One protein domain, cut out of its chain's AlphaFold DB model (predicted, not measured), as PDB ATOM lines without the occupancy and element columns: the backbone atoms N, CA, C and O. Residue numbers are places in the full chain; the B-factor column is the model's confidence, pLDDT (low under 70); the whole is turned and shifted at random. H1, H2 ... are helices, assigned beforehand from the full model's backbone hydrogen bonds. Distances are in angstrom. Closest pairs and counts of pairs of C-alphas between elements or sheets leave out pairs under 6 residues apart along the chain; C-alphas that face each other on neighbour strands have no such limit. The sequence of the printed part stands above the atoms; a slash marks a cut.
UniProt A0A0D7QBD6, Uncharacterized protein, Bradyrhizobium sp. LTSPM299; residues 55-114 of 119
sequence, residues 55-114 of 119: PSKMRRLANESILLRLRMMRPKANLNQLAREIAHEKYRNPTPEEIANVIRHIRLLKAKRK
ATOM      1  N   PRO A  55     191.098 229.477 287.924       64.88
ATOM      2  CA  PRO A  55     190.027 229.251 286.946       64.88
ATOM      3  C   PRO A  55     190.543 228.856 285.553       64.88
ATOM      4  O   PRO A  55     189.916 228.088 284.823       64.88
ATOM      5  N   SER A  56     191.719 229.352 285.162       66.12
ATOM      6  CA  SER A  56     192.386 228.969 283.913       66.12
ATOM      7  C   SER A  56     192.912 227.529 283.940       66.12
ATOM      8  O   SER A  56     192.760 226.809 282.951       66.12
ATOM      9  N   LYS A  57     193.476 227.080 285.069       66.00
ATOM     10  CA  LYS A  57     193.929 225.694 285.265       66.00
ATOM     11  C   LYS A  57     192.741 224.727 285.320       66.00
ATOM     12  O   LYS A  57     192.781 223.705 284.640       66.00
ATOM     13  N   MET A  58     191.655 225.092 286.003       67.75
ATOM     14  CA  MET A  58     190.405 224.317 286.026       67.75
ATOM     15  C   MET A  58     189.797 224.154 284.632       67.75
ATOM     16  O   MET A  58     189.491 223.038 284.213       67.75
ATOM     17  N   ARG A  59     189.708 225.242 283.854       72.31
ATOM     18  CA  ARG A  59     189.245 225.180 282.456       72.31
ATOM     19  C   ARG A  59     190.122 224.276 281.596       72.31
ATOM     20  O   ARG A  59     189.610 223.544 280.753       72.31
ATOM     21  N   ARG A  60     191.443 224.304 281.796       75.81
ATOM     22  CA  ARG A  60     192.362 223.414 281.083       75.81
ATOM     23  C   ARG A  60     192.105 221.946 281.429       75.81
ATOM     24  O   ARG A  60     191.983 221.149 280.504       75.81
ATOM     25  N   LEU A  61     191.977 221.610 282.713       75.06
ATOM     26  CA  LEU A  61     191.695 220.244 283.164       75.06
ATOM     27  C   LEU A  61     190.356 219.729 282.622       75.06
ATOM     28  O   LEU A  61     190.304 218.627 282.081       75.06
ATOM     29  N   ALA A  62     189.302 220.550 282.665       76.44
ATOM     30  CA  ALA A  62     188.002 220.209 282.083       76.44
ATOM     31  C   ALA A  62     188.088 219.962 280.562       76.44
ATOM     32  O   ALA A  62     187.520 219.009 280.037       76.44
ATOM     33  N   ASN A  63     188.850 220.779 279.830       84.69
ATOM     34  CA  ASN A  63     189.055 220.563 278.394       84.69
ATOM     35  C   ASN A  63     189.857 219.283 278.106       84.69
ATOM     36  O   ASN A  63     189.599 218.585 277.122       84.69
ATOM     37  N   GLU A  64     190.856 218.979 278.937       80.31
ATOM     38  CA  GLU A  64     191.663 217.765 278.818       80.31
ATOM     39  C   GLU A  64     190.835 216.506 279.116       80.31
ATOM     40  O   GLU A  64     190.955 215.527 278.372       80.31
ATOM     41  N   SER A  65     189.942 216.547 280.111       83.81
ATOM     42  CA  SER A  65     189.071 215.420 280.467       83.81
ATOM     43  C   SER A  65     188.075 215.072 279.355       83.81
ATOM     44  O   SER A  65     187.917 213.894 279.033       83.81
ATOM     45  N   ILE A  66     187.491 216.066 278.672       85.94
ATOM     46  CA  ILE A  66     186.619 215.854 277.499       85.94
ATOM     47  C   ILE A  66     187.357 215.071 276.404       85.94
ATOM     48  O   ILE A  66     186.839 214.110 275.831       85.94
ATOM     49  N   LEU A  67     188.598 215.464 276.105       85.19
ATOM     50  CA  LEU A  67     189.400 214.793 275.082       85.19
ATOM     51  C   LEU A  67     189.838 213.390 275.514       85.19
ATOM     52  O   LEU A  67     189.970 212.513 274.657       85.19
ATOM     53  N   LEU A  68     190.077 213.178 276.809       84.94
ATOM     54  CA  LEU A  68     190.380 211.863 277.364       84.94
ATOM     55  C   LEU A  68     189.171 210.927 277.242       84.94
ATOM     56  O   LEU A  68     189.323 209.844 276.681       84.94
ATOM     57  N   ARG A  69     187.973 211.370 277.647       83.75
ATOM     58  CA  ARG A  69     186.710 210.624 277.474       83.75
ATOM     59  C   ARG A  69     186.515 210.186 276.025       83.75
ATOM     60  O   ARG A  69     186.329 209.003 275.763       83.75
ATOM     61  N   LEU A  70     186.704 211.100 275.069       83.94
ATOM     62  CA  LEU A  70     186.606 210.779 273.640       83.94
ATOM     63  C   LEU A  70     187.592 209.685 273.193       83.94
ATOM     64  O   LEU A  70     187.283 208.901 272.298       83.94
ATOM     65  N   ARG A  71     188.795 209.643 273.780       82.12
ATOM     66  CA  ARG A  71     189.808 208.615 273.484       82.12
ATOM     67  C   ARG A  71     189.485 207.267 274.124       82.12
ATOM     68  O   ARG A  71     189.894 206.259 273.556       82.12
ATOM     69  N   MET A  72     188.807 207.258 275.271       82.19
ATOM     70  CA  MET A  72     188.427 206.041 275.997       82.19
ATOM     71  C   MET A  72     187.234 205.313 275.362       82.19
ATOM     72  O   MET A  72     187.147 204.100 275.496       82.19
ATOM     73  N   MET A  73     186.383 206.002 274.591       81.94
ATOM     74  CA  MET A  73     185.235 205.434 273.850       81.94
ATOM     75  C   MET A  73     185.615 204.504 272.668       81.94
ATOM     76  O   MET A  73     184.953 204.479 271.631       81.94
ATOM     77  N   ARG A  74     186.722 203.760 272.752       71.06
ATOM     78  CA  ARG A  74     187.134 202.803 271.710       71.06
ATOM     79  C   ARG A  74     186.098 201.674 271.568       71.06
ATOM     80  O   ARG A  74     185.486 201.307 272.564       71.06
ATOM     81  N   PRO A  75     185.906 201.108 270.357       62.09
ATOM     82  CA  PRO A  75     186.752 201.236 269.161       62.09
ATOM     83  C   PRO A  75     186.445 202.438 268.249       62.09
ATOM     84  O   PRO A  75     187.289 202.789 267.424       62.09
ATOM     85  N   LYS A  76     185.294 203.110 268.387       68.06
ATOM     86  CA  LYS A  76     184.927 204.273 267.559       68.06
ATOM     87  C   LYS A  76     184.676 205.490 268.442       68.06
ATOM     88  O   LYS A  76     183.621 205.602 269.051       68.06
ATOM     89  N   ALA A  77     185.629 206.424 268.451       73.38
ATOM     90  CA  ALA A  77     185.484 207.713 269.123       73.38
ATOM     91  C   ALA A  77     184.252 208.465 268.583       73.38
ATOM     92  O   ALA A  77     184.310 209.102 267.526       73.38
ATOM     93  N   ASN A  78     183.131 208.372 269.299       85.81
ATOM     94  CA  ASN A  78     181.845 208.895 268.863       85.81
ATOM     95  C   ASN A  78     181.623 210.298 269.429       85.81
ATOM     96  O   ASN A  78     181.147 210.492 270.545       85.81
ATOM     97  N   LEU A  79     181.975 211.295 268.620       86.19
ATOM     98  CA  LEU A  79     181.872 212.697 269.007       86.19
ATOM     99  C   LEU A  79     180.422 213.128 269.285       86.19
ATOM    100  O   LEU A  79     180.208 213.945 270.174       86.19
ATOM    101  N   ASN A  80     179.441 212.577 268.565       86.88
ATOM    102  CA  ASN A  80     178.029 212.911 268.768       86.88
ATOM    103  C   ASN A  80     177.497 212.323 270.076       86.88
ATOM    104  O   ASN A  80     176.767 212.997 270.794       86.88
ATOM    105  N   GLN A  81     177.884 211.088 270.397       87.75
ATOM    106  CA  GLN A  81     177.516 210.452 271.659       87.75
ATOM    107  C   GLN A  81     178.123 211.196 272.848       87.75
ATOM    108  O   GLN A  81     177.387 211.587 273.746       87.75
ATOM    109  N   LEU A  82     179.425 211.501 272.804       89.38
ATOM    110  CA  LEU A  82     180.066 212.281 273.862       89.38
ATOM    111  C   LEU A  82     179.446 213.678 274.003       89.38
ATOM    112  O   LEU A  82     179.271 214.170 275.112       89.38
ATOM    113  N   ALA A  83     179.113 214.332 272.888       89.19
ATOM    114  CA  ALA A  83     178.473 215.640 272.938       89.19
ATOM    115  C   ALA A  83     177.079 215.583 273.572       89.19
ATOM    116  O   ALA A  83     176.732 216.494 274.315       89.19
ATOM    117  N   ARG A  84     176.307 214.517 273.316       88.06
ATOM    118  CA  ARG A  84     175.022 214.279 273.985       88.06
ATOM    119  C   ARG A  84     175.211 214.051 275.478       88.06
ATOM    120  O   ARG A  84     174.531 214.711 276.242       88.06
ATOM    121  N   GLU A  85     176.146 213.194 275.888       87.44
ATOM    122  CA  GLU A  85     176.448 212.967 277.312       87.44
ATOM    123  C   GLU A  85     176.791 214.280 278.027       87.44
ATOM    124  O   GLU A  85     176.157 214.632 279.013       87.44
ATOM    125  N   ILE A  86     177.718 215.066 277.468       86.88
ATOM    126  CA  ILE A  86     178.113 216.364 278.035       86.88
ATOM    127  C   ILE A  86     176.945 217.363 278.034       86.88
ATOM    128  O   ILE A  86     176.847 218.197 278.932       86.88
ATOM    129  N   ALA A  87     176.074 217.329 277.023       87.12
ATOM    130  CA  ALA A  87     174.897 218.188 276.988       87.12
ATOM    131  C   ALA A  87     173.864 217.761 278.043       87.12
ATOM    132  O   ALA A  87     173.324 218.625 278.717       87.12
ATOM    133  N   HIS A  88     173.650 216.459 278.249       84.88
ATOM    134  CA  HIS A  88     172.769 215.926 279.291       84.88
ATOM    135  C   HIS A  88     173.295 216.178 280.712       84.88
ATOM    136  O   HIS A  88     172.501 216.382 281.624       84.88
ATOM    137  N   GLU A  89     174.617 216.229 280.906       81.62
ATOM    138  CA  GLU A  89     175.233 216.654 282.175       81.62
ATOM    139  C   GLU A  89     174.917 218.125 282.510       81.62
ATOM    140  O   GLU A  89     174.921 218.510 283.677       81.62
ATOM    141  N   LYS A  90     174.654 218.961 281.496       79.69
ATOM    142  CA  LYS A  90     174.400 220.404 281.657       79.69
ATOM    143  C   LYS A  90     172.925 220.782 281.591       79.69
ATOM    144  O   LYS A  90     172.514 221.739 282.238       79.69
ATOM    145  N   TYR A  91     172.150 220.063 280.789       78.75
ATOM    146  CA  TYR A  91     170.769 220.377 280.454       78.75
ATOM    147  C   TYR A  91     169.915 219.125 280.620       78.75
ATOM    148  O   TYR A  91     170.255 218.057 280.113       78.75
ATOM    149  N   ARG A  92     168.759 219.258 281.282       79.69
ATOM    150  CA  ARG A  92     167.843 218.129 281.520       79.69
ATOM    151  C   ARG A  92     167.333 217.514 280.210       79.69
ATOM    152  O   ARG A  92     167.268 216.296 280.106       79.69
ATOM    153  N   ASN A  93     167.038 218.356 279.213       83.31
ATOM    154  CA  ASN A  93     166.627 217.972 277.859       83.31
ATOM    155  C   ASN A  93     167.356 218.854 276.826       83.31
ATOM    156  O   ASN A  93     166.825 219.898 276.450       83.31
ATOM    157  N   PRO A  94     168.572 218.479 276.393       84.56
ATOM    158  CA  PRO A  94     169.363 219.300 275.493       84.56
ATOM    159  C   PRO A  94     168.740 219.355 274.095       84.56
ATOM    160  O   PRO A  94     168.437 218.333 273.474       84.56
ATOM    161  N   THR A  95     168.598 220.566 273.578       90.62
ATOM    162  CA  THR A  95     168.168 220.837 272.207       90.62
ATOM    163  C   THR A  95     169.238 220.406 271.192       90.62
ATOM    164  O   THR A  95     170.433 220.318 271.515       90.62
ATOM    165  N   PRO A  96     168.862 220.175 269.918       90.25
ATOM    166  CA  PRO A  96     169.833 219.902 268.857       90.25
ATOM    167  C   PRO A  96     170.909 220.990 268.721       90.25
ATOM    168  O   PRO A  96     172.064 220.680 268.422       90.25
ATOM    169  N   GLU A  97     170.556 222.252 268.980       89.88
ATOM    170  CA  GLU A  97     171.477 223.391 268.934       89.88
ATOM    171  C   GLU A  97     172.513 223.352 270.064       89.88
ATOM    172  O   GLU A  97     173.704 223.573 269.826       89.88
ATOM    173  N   GLU A  98     172.103 223.008 271.285       87.56
ATOM    174  CA  GLU A  98     173.012 222.852 272.428       87.56
ATOM    175  C   GLU A  98     174.009 221.714 272.194       87.56
ATOM    176  O   GLU A  98     175.215 221.881 272.402       87.56
ATOM    177  N   ILE A  99     173.541 220.586 271.652       87.56
ATOM    178  CA  ILE A  99     174.413 219.471 271.259       87.56
ATOM    179  C   ILE A  99     175.387 219.923 270.160       87.56
ATOM    180  O   ILE A  99     176.589 219.657 270.249       87.56
ATOM    181  N   ALA A 100     174.913 220.653 269.144       88.44
ATOM    182  CA  ALA A 100     175.761 221.185 268.076       88.44
ATOM    183  C   ALA A 100     176.829 222.162 268.604       88.44
ATOM    184  O   ALA A 100     177.978 222.147 268.143       88.44
ATOM    185  N   ASN A 101     176.497 222.966 269.616       90.44
ATOM    186  CA  ASN A 101     177.444 223.854 270.285       90.44
ATOM    187  C   ASN A 101     178.540 223.078 271.025       90.44
ATOM    188  O   ASN A 101     179.723 223.413 270.891       90.44
ATOM    189  N   VAL A 102     178.183 222.003 271.731       87.75
ATOM    190  CA  VAL A 102     179.156 221.104 272.371       87.75
ATOM    191  C   VAL A 102     180.045 220.431 271.321       87.75
ATOM    192  O   VAL A 102     181.271 220.423 271.460       87.75
ATOM    193  N   ILE A 103     179.469 219.955 270.212       90.69
ATOM    194  CA  ILE A 103     180.214 219.401 269.071       90.69
ATOM    195  C   ILE A 103     181.240 220.412 268.542       90.69
ATOM    196  O   ILE A 103     182.417 220.076 268.363       90.69
ATOM    197  N   ARG A 104     180.814 221.661 268.307       90.38
ATOM    198  CA  ARG A 104     181.683 222.749 267.835       90.38
ATOM    199  C   ARG A 104     182.818 223.011 268.821       90.38
ATOM    200  O   ARG A 104     183.972 223.113 268.404       90.38
ATOM    201  N   HIS A 105     182.518 223.049 270.116       89.62
ATOM    202  CA  HIS A 105     183.515 223.225 271.166       89.62
ATOM    203  C   HIS A 105     184.567 222.100 271.163       89.62
ATOM    204  O   HIS A 105     185.765 222.384 271.093       89.62
ATOM    205  N   ILE A 106     184.147 220.830 271.127       88.12
ATOM    206  CA  ILE A 106     185.060 219.671 271.070       88.12
ATOM    207  C   ILE A 106     185.956 219.739 269.825       88.12
ATOM    208  O   ILE A 106     187.164 219.485 269.901       88.12
ATOM    209  N   ARG A 107     185.397 220.115 268.664       87.81
ATOM    210  CA  ARG A 107     186.172 220.299 267.423       87.81
ATOM    211  C   ARG A 107     187.248 221.377 267.582       87.81
ATOM    212  O   ARG A 107     188.394 221.134 267.201       87.81
ATOM    213  N   LEU A 108     186.915 222.518 268.186       88.00
ATOM    214  CA  LEU A 108     187.875 223.594 268.462       88.00
ATOM    215  C   LEU A 108     188.986 223.144 269.421       88.00
ATOM    216  O   LEU A 108     190.155 223.439 269.172       88.00
ATOM    217  N   LEU A 109     188.660 222.384 270.472       87.00
ATOM    218  CA  LEU A 109     189.663 221.823 271.388       87.00
ATOM    219  C   LEU A 109     190.642 220.888 270.665       87.00
ATOM    220  O   LEU A 109     191.855 220.980 270.867       87.00
ATOM    221  N   LYS A 110     190.140 220.022 269.773       82.38
ATOM    222  CA  LYS A 110     190.993 219.159 268.939       82.38
ATOM    223  C   LYS A 110     191.875 219.973 267.991       82.38
ATOM    224  O   LYS A 110     193.039 219.619 267.814       82.38
ATOM    225  N   ALA A 111     191.342 221.042 267.397       83.25
ATOM    226  CA  ALA A 111     192.087 221.913 266.492       83.25
ATOM    227  C   ALA A 111     193.222 222.659 267.212       83.25
ATOM    228  O   ALA A 111     194.342 222.660 266.714       83.25
ATOM    229  N   LYS A 112     192.977 223.199 268.417       74.19
ATOM    230  CA  LYS A 112     193.996 223.900 269.224       74.19
ATOM    231  C   LYS A 112     195.186 223.018 269.624       74.19
ATOM    232  O   LYS A 112     196.271 223.544 269.841       74.19
ATOM    233  N   ARG A 113     195.011 221.691 269.720       63.34
ATOM    234  CA  ARG A 113     196.122 220.753 269.984       63.34
ATOM    235  C   ARG A 113     196.939 220.403 268.745       63.34
ATOM    236  O   ARG A 113     198.047 219.899 268.904       63.34
ATOM    237  N   LYS A 114     196.417 220.615 267.533       61.59
ATOM    238  CA  LYS A 114     197.219 220.423 266.324       61.59
ATOM    239  C   LYS A 114     198.126 221.647 266.184       61.59
ATOM    240  O   LYS A 114     197.593 222.749 266.053       61.59
TER     241      LYS A 114
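This is residues 55 to 114 of the 119 residues of an uncharacterized protein of Bradyrhizobium sp. LTSPM299 (UniProt A0A0D7QBD6). Two helices, H1 and H2, make an open V, a helical hairpin joined at its narrow end by residues 73 to 78, and the long helix H3 crosses both arms on one side like a bar. The first turns of H1, residues 55 to 62, stick out free beyond H3. The printed part has 60 residues, with three named helices in the order H1, H2, H3 and no named strand: the class is all helix. The whole is compact, with a radius of gyration of the C-alphas of 11.6 A, and spans 32 by 29 by 17 A.

Find C-alpha 96 at (169.833, 219.902, 268.857); from there H3, residues 96 to 113, runs 26.3 A to C-alpha 113 at (196.122, 220.753, 269.984). H1, residues 55 to 72, is 25.7 A long and starts at C-alpha 55, (190.027, 229.251, 286.946). H2, residues 79 to 90, is 16.6 A long.

Start at H3, whose residues 98 to 106 touch H2 at a steep tilt of 65 degrees, opposite ways; the closest C-alphas, of Ala 83 and Val 102, are 5.5 A apart. Further along, residues 106 to 110 of H3 touch residues 63 to 67 of H1, about perpendicular at 82 degrees, and the closest C-alphas are those of Asn 63 and Leu 109, 7.1 A apart. H1 and H2 form a helical hairpin and only just touch, with 3 pairs of C-alphas within 8 A; the closest, of Leu 70 and Leu 82, are 6.7 A apart. Their tilt is steep, 45 degrees, opposite ways. In H1, H2 and H3 every O i to N i+4 pair is within hydrogen-bond range.

Look at Pro 55 and Pro 75 for the two C-alphas farthest apart, 33.3 A. The printed part has no cut. The link from H1 to H2 is short, that from H2 to H3 tight. The mean pLDDT of the printed part is 81.7; residues 55 to 58, 75 to 76 and 113 to 114 are under 70.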